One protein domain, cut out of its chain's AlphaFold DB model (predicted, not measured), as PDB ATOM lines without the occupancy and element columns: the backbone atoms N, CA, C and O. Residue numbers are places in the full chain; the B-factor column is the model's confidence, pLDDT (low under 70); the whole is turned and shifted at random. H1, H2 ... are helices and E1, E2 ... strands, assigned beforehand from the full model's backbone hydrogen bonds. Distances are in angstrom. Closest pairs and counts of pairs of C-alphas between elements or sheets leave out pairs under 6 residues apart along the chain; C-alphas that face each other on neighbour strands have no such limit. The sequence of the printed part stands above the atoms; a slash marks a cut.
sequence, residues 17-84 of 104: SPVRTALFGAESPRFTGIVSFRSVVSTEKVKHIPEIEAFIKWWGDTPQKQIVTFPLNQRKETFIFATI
ATOM      1  N   SER A  17     -35.223  49.090  16.227       95.69
ATOM      2  CA  SER A  17     -36.612  48.888  16.666       95.69
ATOM      3  C   SER A  17     -36.802  48.816  18.196       95.69
ATOM      4  O   SER A  17     -36.415  47.815  18.824       95.69
ATOM      5  N   PRO A  18     -37.454  49.815  18.820       95.19
ATOM      6  CA  PRO A  18     -37.983  49.678  20.174       95.19
ATOM      7  C   PRO A  18     -39.061  48.592  20.291       95.19
ATOM      8  O   PRO A  18     -39.121  47.934  21.327       95.19
ATOM      9  N   VAL A  19     -39.878  48.353  19.254       95.69
ATOM     10  CA  VAL A  19     -40.908  47.295  19.290       95.69
ATOM     11  C   VAL A  19     -40.264  45.918  19.456       95.69
ATOM     12  O   VAL A  19     -40.659  45.146  20.327       95.69
ATOM     13  N   ARG A  20     -39.223  45.625  18.669       96.50
ATOM     14  CA  ARG A  20     -38.468  44.370  18.762       96.50
ATOM     15  C   ARG A  20     -37.830  44.202  20.141       96.50
ATOM     16  O   ARG A  20     -37.919  43.123  20.718       96.50
ATOM     17  N   THR A  21     -37.272  45.281  20.694       96.69
ATOM     18  CA  THR A  21     -36.687  45.281  22.046       96.69
ATOM     19  C   THR A  21     -37.733  44.993  23.125       96.69
ATOM     20  O   THR A  21     -37.471  44.225  24.046       96.69
ATOM     21  N   ALA A  22     -38.932  45.571  23.018       94.81
ATOM     22  CA  ALA A  22     -40.008  45.346  23.982       94.81
ATOM     23  C   ALA A  22     -40.522  43.895  23.976       94.81
ATOM     24  O   ALA A  22     -40.940  43.393  25.016       94.81
ATOM     25  N   LEU A  23     -40.485  43.224  22.820       95.69
ATOM     26  CA  LEU A  23     -40.963  41.848  22.664       95.69
ATOM     27  C   LEU A  23     -39.908  40.790  23.017       95.69
ATOM     28  O   LEU A  23     -40.260  39.750  23.568       95.69
ATOM     29  N   PHE A  24     -38.633  41.034  22.699       95.75
ATOM     30  CA  PHE A  24     -37.576  40.011  22.769       95.75
ATOM     31  C   PHE A  24     -36.374  40.395  23.641       95.75
ATOM     32  O   PHE A  24     -35.474  39.580  23.839       95.75
ATOM     33  N   GLY A  25     -36.353  41.610  24.189       96.12
ATOM     34  CA  GLY A  25     -35.233  42.141  24.960       96.12
ATOM     35  C   GLY A  25     -34.140  42.772  24.096       96.12
ATOM     36  O   GLY A  25     -34.278  42.951  22.886       96.12
ATOM     37  N   ALA A  26     -33.044  43.161  24.748       93.81
ATOM     38  CA  ALA A  26     -31.920  43.812  24.087       93.81
ATOM     39  C   ALA A  26     -31.171  42.845  23.155       93.81
ATOM     40  O   ALA A  26     -30.866  41.711  23.525       93.81
ATOM     41  N   GLU A  27     -30.815  43.321  21.964       90.19
ATOM     42  CA  GLU A  27     -30.029  42.554  20.997       90.19
ATOM     43  C   GLU A  27     -28.526  42.834  21.113       90.19
ATOM     44  O   GLU A  27     -28.100  43.933  21.466       90.19
ATOM     45  N   SER A  28     -27.714  41.851  20.710       89.56
ATOM     46  CA  SER A  28     -26.262  41.995  20.561       89.56
ATOM     47  C   SER A  28     -25.813  41.559  19.155       89.56
ATOM     48  O   SER A  28     -25.358  40.427  18.960       89.56
ATOM     49  N   PRO A  29     -25.985  42.415  18.125       89.50
ATOM     50  CA  PRO A  29     -25.559  42.092  16.769       89.50
ATOM     51  C   PRO A  29     -24.044  41.889  16.693       89.50
ATOM     52  O   PRO A  29     -23.268  42.720  17.162       89.50
ATOM     53  N   ARG A  30     -23.615  40.815  16.028       90.25
ATOM     54  CA  ARG A  30     -22.197  40.552  15.765       90.25
ATOM     55  C   ARG A  30     -21.754  41.236  14.479       90.25
ATOM     56  O   ARG A  30     -22.373  41.056  13.432       90.25
ATOM     57  N   PHE A  31     -20.659  41.987  14.547       90.06
ATOM     58  CA  PHE A  31     -20.019  42.525  13.353       90.06
ATOM     59  C   PHE A  31     -19.457  41.382  12.495       90.06
ATOM     60  O   PHE A  31     -18.847  40.450  13.014       90.06
ATOM     61  N   THR A  32     -19.681  41.443  11.184       90.94
ATOM     62  CA  THR A  32     -19.277  40.387  10.244       90.94
ATOM     63  C   THR A  32     -17.812  40.484   9.817       90.94
ATOM     64  O   THR A  32     -17.333  39.596   9.118       90.94
ATOM     65  N   GLY A  33     -17.105  41.550  10.206       92.19
ATOM     66  CA  GLY A  33     -15.744  41.831   9.746       92.19
ATOM     67  C   GLY A  33     -15.683  42.415   8.332       92.19
ATOM     68  O   GLY A  33     -14.618  42.416   7.721       92.19
ATOM     69  N   ILE A  34     -16.813  42.872   7.780       93.38
ATOM     70  CA  ILE A  34     -16.910  43.437   6.428       93.38
ATOM     71  C   ILE A  34     -17.595  44.798   6.501       93.38
ATOM     72  O   ILE A  34     -18.654  44.938   7.116       93.38
ATOM     73  N   VAL A  35     -17.010  45.784   5.825       92.94
ATOM     74  CA  VAL A  35     -17.645  47.075   5.550       92.94
ATOM     75  C   VAL A  35     -18.001  47.163   4.077       92.94
ATOM     76  O   VAL A  35     -17.269  46.684   3.211       92.94
ATOM     77  N   SER A  36     -19.147  47.787   3.815       93.56
ATOM     78  CA  SER A  36     -19.684  47.980   2.477       93.56
ATOM     79  C   SER A  36     -19.805  49.465   2.164       93.56
ATOM     80  O   SER A  36     -20.512  50.199   2.852       93.56
ATOM     81  N   PHE A  37     -19.168  49.887   1.082       94.19
ATOM     82  CA  PHE A  37     -19.330  51.197   0.477       94.19
ATOM     83  C   PHE A  37     -20.363  51.115  -0.632       94.19
ATOM     84  O   PHE A  37     -20.445  50.125  -1.360       94.19
ATOM     85  N   ARG A  38     -21.145  52.179  -0.789       95.56
ATOM     86  CA  ARG A  38     -22.087  52.296  -1.895       95.56
ATOM     87  C   ARG A  38     -22.107  53.707  -2.444       95.56
ATOM     88  O   ARG A  38     -21.979  54.666  -1.687       95.56
ATOM     89  N   SER A  39     -22.282  53.819  -3.750       96.31
ATOM     90  CA  SER A  39     -22.417  55.096  -4.438       96.31
ATOM     91  C   SER A  39     -23.301  54.943  -5.670       96.31
ATOM     92  O   SER A  39     -23.465  53.846  -6.203       96.31
ATOM     93  N   VAL A  40     -23.861  56.059  -6.116       97.56
ATOM     94  CA  VAL A  40     -24.508  56.185  -7.418       97.56
ATOM     95  C   VAL A  40     -23.747  57.259  -8.173       97.56
ATOM     96  O   VAL A  40     -23.580  58.375  -7.680       97.56
ATOM     97  N   VAL A  41     -23.258  56.912  -9.357       96.94
ATOM     98  CA  VAL A  41     -22.528  57.833 -10.229       96.94
ATOM     99  C   VAL A  41     -23.245  57.959 -11.562       96.94
ATOM    100  O   VAL A  41     -23.967  57.058 -11.978       96.94
ATOM    101  N   SER A  42     -23.035  59.070 -12.265       97.62
ATOM    102  CA  SER A  42     -23.474  59.173 -13.657       97.62
ATOM    103  C   SER A  42     -22.732  58.140 -14.504       97.62
ATOM    104  O   SER A  42     -21.498  58.133 -14.492       97.62
ATOM    105  N   THR A  43     -23.466  57.327 -15.269       97.12
ATOM    106  CA  THR A  43     -22.878  56.319 -16.167       97.12
ATOM    107  C   THR A  43     -21.900  56.966 -17.140       97.12
ATOM    108  O   THR A  43     -20.832  56.421 -17.387       97.12
ATOM    109  N   GLU A  44     -22.205  58.174 -17.633       97.12
ATOM    110  CA  GLU A  44     -21.352  58.920 -18.571       97.12
ATOM    111  C   GLU A  44     -19.915  59.079 -18.060       97.12
ATOM    112  O   GLU A  44     -18.960  58.884 -18.806       97.12
ATOM    113  N   LYS A  45     -19.746  59.353 -16.761       97.06
ATOM    114  CA  LYS A  45     -18.423  59.546 -16.146       97.06
ATOM    115  C   LYS A  45     -17.600  58.257 -16.077       97.06
ATOM    116  O   LYS A  45     -16.383  58.323 -15.937       97.06
ATOM    117  N   VAL A  46     -18.250  57.098 -16.169       95.69
ATOM    118  CA  VAL A  46     -17.631  55.770 -16.050       95.69
ATOM    119  C   VAL A  46     -17.762  54.929 -17.324       95.69
ATOM    120  O   VAL A  46     -17.351  53.776 -17.324       95.69
ATOM    121  N   LYS A  47     -18.251  55.499 -18.435       95.44
ATOM    122  CA  LYS A  47     -18.434  54.801 -19.726       95.44
ATOM    123  C   LYS A  47     -17.164  54.186 -20.313       95.44
ATOM    124  O   LYS A  47     -17.248  53.292 -21.145       95.44
ATOM    125  N   HIS A  48     -15.999  54.675 -19.901       95.75
ATOM    126  CA  HIS A  48     -14.706  54.139 -20.316       95.75
ATOM    127  C   HIS A  48     -14.373  52.790 -19.653       95.75
ATOM    128  O   HIS A  48     -13.443  52.118 -20.090       95.75
ATOM    129  N   ILE A  49     -15.104  52.393 -18.604       93.50
ATOM    130  CA  ILE A  49     -14.946  51.089 -17.963       93.50
ATOM    131  C   ILE A  49     -15.639  50.031 -18.840       93.50
ATOM    132  O   ILE A  49     -16.824  50.188 -19.152       93.50
ATOM    133  N   PRO A  50     -14.940  48.949 -19.230       92.75
ATOM    134  CA  PRO A  50     -15.533  47.879 -20.021       92.75
ATOM    135  C   PRO A  50     -16.786  47.302 -19.359       92.75
ATOM    136  O   PRO A  50     -16.812  47.071 -18.153       92.75
ATOM    137  N   GLU A  51     -17.817  47.072 -20.173       91.44
ATOM    138  CA  GLU A  51     -19.067  46.413 -19.774       91.44
ATOM    139  C   GLU A  51     -19.845  47.105 -18.631       91.44
ATOM    140  O   GLU A  51     -20.759  46.517 -18.060       91.44
ATOM    141  N   ILE A  52     -19.574  48.379 -18.326       93.50
ATOM    142  CA  ILE A  52     -20.183  49.096 -17.186       93.50
ATOM    143  C   ILE A  52     -21.723  49.190 -17.216       93.50
ATOM    144  O   ILE A  52     -22.358  49.454 -16.194       93.50
ATOM    145  N   GLU A  53     -22.341  48.965 -18.380       92.75
ATOM    146  CA  GLU A  53     -23.798  48.900 -18.543       92.75
ATOM    147  C   GLU A  53     -24.406  47.522 -18.217       92.75
ATOM    148  O   GLU A  53     -25.630  47.375 -18.243       92.75
ATOM    149  N   ALA A  54     -23.596  46.508 -17.913       94.62
ATOM    150  CA  ALA A  54     -24.057  45.199 -17.468       94.62
ATOM    151  C   ALA A  54     -24.151  45.120 -15.935       94.62
ATOM    152  O   ALA A  54     -23.612  45.949 -15.199       94.62
ATOM    153  N   PHE A  55     -24.839  44.089 -15.439       96.75
ATOM    154  CA  PHE A  55     -24.711  43.680 -14.042       96.75
ATOM    155  C   PHE A  55     -23.422  42.869 -13.903       96.75
ATOM    156  O   PHE A  55     -23.343  41.756 -14.423       96.75
ATOM    157  N   ILE A  56     -22.424  43.410 -13.208       96.00
ATOM    158  CA  ILE A  56     -21.114  42.769 -13.069       96.00
ATOM    159  C   ILE A  56     -20.744  42.647 -11.607       96.00
ATOM    160  O   ILE A  56     -20.901  43.582 -10.820       96.00
ATOM    161  N   LYS A  57     -20.196  41.482 -11.267       96.12
ATOM    162  CA  LYS A  57     -19.521  41.236 -10.003       96.12
ATOM    163  C   LYS A  57     -18.034  40.995 -10.248       96.12
ATOM    164  O   LYS A  57     -17.653  40.018 -10.883       96.12
ATOM    165  N   TRP A  58     -17.218  41.870  -9.682       94.69
ATOM    166  CA  TRP A  58     -15.766  41.817  -9.697       94.69
ATOM    167  C   TRP A  58     -15.280  41.209  -8.384       94.69
ATOM    168  O   TRP A  58     -15.674  41.654  -7.301       94.69
ATOM    169  N   TRP A  59     -14.422  40.199  -8.477       96.50
ATOM    170  CA  TRP A  59     -13.822  39.533  -7.324       96.50
ATOM    171  C   TRP A  59     -12.388  40.019  -7.136       96.50
ATOM    172  O   TRP A  59     -11.624  40.080  -8.097       96.50
ATOM    173  N   GLY A  60     -12.037  40.383  -5.907       95.38
ATOM    174  CA  GLY A  60     -10.667  40.701  -5.529       95.38
ATOM    175  C   GLY A  60      -9.844  39.459  -5.187       95.38
ATOM    176  O   GLY A  60     -10.299  38.322  -5.295       95.38
ATOM    177  N   ASP A  61      -8.629  39.707  -4.707       96.69
ATOM    178  CA  ASP A  61      -7.676  38.703  -4.209       96.69
ATOM    179  C   ASP A  61      -8.147  37.950  -2.948       96.69
ATOM    180  O   ASP A  61      -7.598  36.912  -2.588       96.69
ATOM    181  N   THR A  62      -9.156  38.481  -2.263       95.50
ATOM    182  CA  THR A  62      -9.684  37.984  -0.994       95.50
ATOM    183  C   THR A  62     -11.210  37.953  -1.047       95.50
ATOM    184  O   THR A  62     -11.819  38.821  -1.681       95.50
ATOM    185  N   PRO A  63     -11.875  37.016  -0.343       93.25
ATOM    186  CA  PRO A  63     -13.335  36.914  -0.357       93.25
ATOM    187  C   PRO A  63     -14.062  38.181   0.109       93.25
ATOM    188  O   PRO A  63     -15.224  38.378  -0.233       93.25
ATOM    189  N   GLN A  64     -13.409  39.038   0.895       95.25
ATOM    190  CA  GLN A  64     -13.979  40.275   1.425       95.25
ATOM    191  C   GLN A  64     -13.867  41.451   0.448       95.25
ATOM    192  O   GLN A  64     -14.586  42.432   0.631       95.25
ATOM    193  N   LYS A  65     -13.008  41.373  -0.579       96.75
ATOM    194  CA  LYS A  65     -12.847  42.416  -1.601       96.75
ATOM    195  C   LYS A  65     -13.705  42.091  -2.816       96.75
ATOM    196  O   LYS A  65     -13.405  41.174  -3.576       96.75
ATOM    197  N   GLN A  66     -14.792  42.831  -2.990       97.25
ATOM    198  CA  GLN A  66     -15.729  42.634  -4.095       97.25
ATOM    199  C   GLN A  66     -16.244  43.986  -4.570       97.25
ATOM    200  O   GLN A  66     -16.388  44.905  -3.765       97.25
ATOM    201  N   ILE A  67     -16.570  44.089  -5.857       96.94
ATOM    202  CA  ILE A  67     -17.329  45.213  -6.404       96.94
ATOM    203  C   ILE A  67     -18.513  44.654  -7.185       96.94
ATOM    204  O   ILE A  67     -18.366  43.714  -7.958       96.94
ATOM    205  N   VAL A  68     -19.693  45.230  -6.995       97.44
ATOM    206  CA  VAL A  68     -20.878  44.984  -7.813       97.44
ATOM    207  C   VAL A  68     -21.269  46.296  -8.475       97.44
ATOM    208  O   VAL A  68     -21.435  47.308  -7.793       97.44
ATOM    209  N   THR A  69     -21.418  46.269  -9.795       97.50
ATOM    210  CA  THR A  69     -21.887  47.405 -10.593       97.50
ATOM    211  C   THR A  69     -23.110  47.011 -11.399       97.50
ATOM    212  O   THR A  69     -23.160  45.906 -11.936       97.50
ATOM    213  N   PHE A  70     -24.096  47.901 -11.499       97.44
ATOM    214  CA  PHE A  70     -25.214  47.726 -12.427       97.44
ATOM    215  C   PHE A  70     -25.887  49.059 -12.776       97.44
ATOM    216  O   PHE A  70     -25.853  49.997 -11.970       97.44
ATOM    217  N   PRO A  71     -26.511  49.163 -13.965       97.19
ATOM    218  CA  PRO A  71     -27.210  50.369 -14.374       97.19
ATOM    219  C   PRO A  71     -28.506  50.586 -13.582       97.19
ATOM    220  O   PRO A  71     -29.273  49.664 -13.311       97.19
ATOM    221  N   LEU A  72     -28.788  51.849 -13.295       96.69
ATOM    222  CA  LEU A  72     -30.026  52.379 -12.740       96.69
ATOM    223  C   LEU A  72     -30.632  53.400 -13.705       96.69
ATOM    224  O   LEU A  72     -29.981  53.835 -14.657       96.69
ATOM    225  N   ASN A  73     -31.879  53.800 -13.444       96.44
ATOM    226  CA  ASN A  73     -32.500  54.977 -14.058       96.44
ATOM    227  C   ASN A  73     -32.350  55.014 -15.593       96.44
ATOM    228  O   ASN A  73     -31.772  55.935 -16.169       96.44
ATOM    229  N   GLN A  74     -32.803  53.941 -16.255       95.19
ATOM    230  CA  GLN A  74     -32.669  53.761 -17.709       95.19
ATOM    231  C   GLN A  74     -31.214  53.899 -18.202       95.19
ATOM    232  O   GLN A  74     -30.953  54.492 -19.244       95.19
ATOM    233  N   ARG A  75     -30.266  53.345 -17.433       94.19
ATOM    234  CA  ARG A  75     -28.812  53.353 -17.684       94.19
ATOM    235  C   ARG A  75     -28.135  54.722 -17.599       94.19
ATOM    236  O   ARG A  75     -26.974  54.842 -17.978       94.19
ATOM    237  N   LYS A  76     -28.802  55.749 -17.067       96.75
ATOM    238  CA  LYS A  76     -28.192  57.077 -16.851       96.75
ATOM    239  C   LYS A  76     -27.286  57.126 -15.622       96.75
ATOM    240  O   LYS A  76     -26.396  57.977 -15.541       96.75
ATOM    241  N   GLU A  77     -27.511  56.215 -14.686       98.25
ATOM    242  CA  GLU A  77     -26.747  56.092 -13.453       98.25
ATOM    243  C   GLU A  77     -26.186  54.676 -13.315       98.25
ATOM    244  O   GLU A  77     -26.812  53.708 -13.742       98.25
ATOM    245  N   THR A  78     -25.029  54.552 -12.678       98.06
ATOM    246  CA  THR A  78     -24.420  53.277 -12.303       98.06
ATOM    247  C   THR A  78     -24.384  53.202 -10.786       98.06
ATOM    248  O   THR A  78     -23.796  54.059 -10.122       98.06
ATOM    249  N   PHE A  79     -25.010  52.168 -10.230       98.12
ATOM    250  CA  PHE A  79     -24.837  51.819  -8.830       98.12
ATOM    251  C   PHE A  79     -23.513  51.086  -8.649       98.12
ATOM    252  O   PHE A  79     -23.180  50.202  -9.438       98.12
ATOM    253  N   ILE A  80     -22.784  51.438  -7.595       97.25
ATOM    254  CA  ILE A  80     -21.544  50.789  -7.187       97.25
ATOM    255  C   ILE A  80     -21.722  50.328  -5.748       97.25
ATOM    256  O   ILE A  80     -22.069  51.124  -4.876       97.25
ATOM    257  N   PHE A  81     -21.436  49.057  -5.495       97.44
ATOM    258  CA  PHE A  81     -21.326  48.480  -4.163       97.44
ATOM    259  C   PHE A  81     -19.968  47.809  -4.034       97.44
ATOM    260  O   PHE A  81     -19.648  46.933  -4.827       97.44
ATOM    261  N   ALA A  82     -19.172  48.217  -3.055       97.19
ATOM    262  CA  ALA A  82     -17.836  47.684  -2.833       97.19
ATOM    263  C   ALA A  82     -17.693  47.196  -1.396       97.19
ATOM    264  O   ALA A  82     -18.181  47.849  -0.477       97.19
ATOM    265  N   THR A  83     -17.010  46.076  -1.188       96.44
ATOM    266  CA  THR A  83     -16.752  45.532   0.150       96.44
ATOM    267  C   THR A  83     -15.263  45.443   0.429       96.44
ATOM    268  O   THR A  83     -14.468  45.203  -0.480       96.44
ATOM    269  N   ILE A  84     -14.893  45.603   1.697       94.94
ATOM    270  CA  ILE A  84     -13.555  45.305   2.206       94.94
ATOM    271  C   ILE A  84     -13.656  44.697   3.605       94.94
ATOM    272  O   ILE A  84     -14.613  44.952   4.343       94.94
TER     273      ILE A  84
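Overview. This is residues 17 to 84 of the 104 residues of a protein of Acinetobacter baumannii 1419130 (UniProt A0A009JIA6). What shape do these atoms make? A twisted wall of four antiparallel strands has the short helix H2 at one end, while residues 19 to 25, of which 19 to 24 belong to H1, and residues 27 to 32 stick out as an arm that makes much of the length. What is it made of? The 68 printed residues include two named helices and four named strands, in the chain order H1 E1 H2 E2 E3 E4, and the antiparallel sheet has the order E1 E4 E3 E2. How large and how dense is it? The class is mixed, helices and strands, and the whole is extended and flat, with a radius of gyration of the C-alphas of 17.3 A and spans of 51 by 31 by 15 A.

Arrangement. How do the strands pair? The edge strand E1, residues 34 to 42, is antiparallel to the inner strand E4, residues 77 to 84, at 162 degrees, with N 37 and O 82 2.7 A apart, within hydrogen-bond range. E4 is antiparallel to E3, residues 66 to 72, at 165 degrees, with N 72 and O 77 2.7 A apart. E3 is antiparallel to the edge strand E2, residues 56 to 59, at 169 degrees, with N 58 and O 67 2.8 A apart. Which strands follow each other? E2, E3 and E4 form a meander, each strand the antiparallel neighbour of the one before, and E2 and E3, like E3 and E4, form a hairpin. The sheet is twisted, with C-alphas up to 4.4 A off its best plane. Where are the helices? H2, residues 43 to 46, is on the sheet with 12 pairs of C-alphas within 10 A, and its closest C-alphas to E4 are those of Thr 43 and Glu 77, 4.7 A apart. H1, residues 18 to 24, is not on the sheet and is apart from H2, E2, E3 and E4. Every O i to N i+4 pair of H1 is within hydrogen-bond range, and H2 is too short for such a pair.

Along the chain. Where does H1 begin? Its C-alpha 18 is at (-37.983, 49.678, 20.174), and H1 is 10.0 A long. How long are the strands? E1 is 26.3 A long, from C-alpha 34 at (-16.910, 43.437, 6.428), E4 23.1 A, ending at C-alpha 84 at (-13.555, 45.305, 2.206), and E3 19.3 A.

Size, cuts and confidence. How far does it reach? The two C-alphas farthest apart, those of Leu 23 and His 48, are 51.8 A apart. Are there cuts, long links or weak places? The printed part has no cut, no link is long, and no printed residue is under 70 in pLDDT.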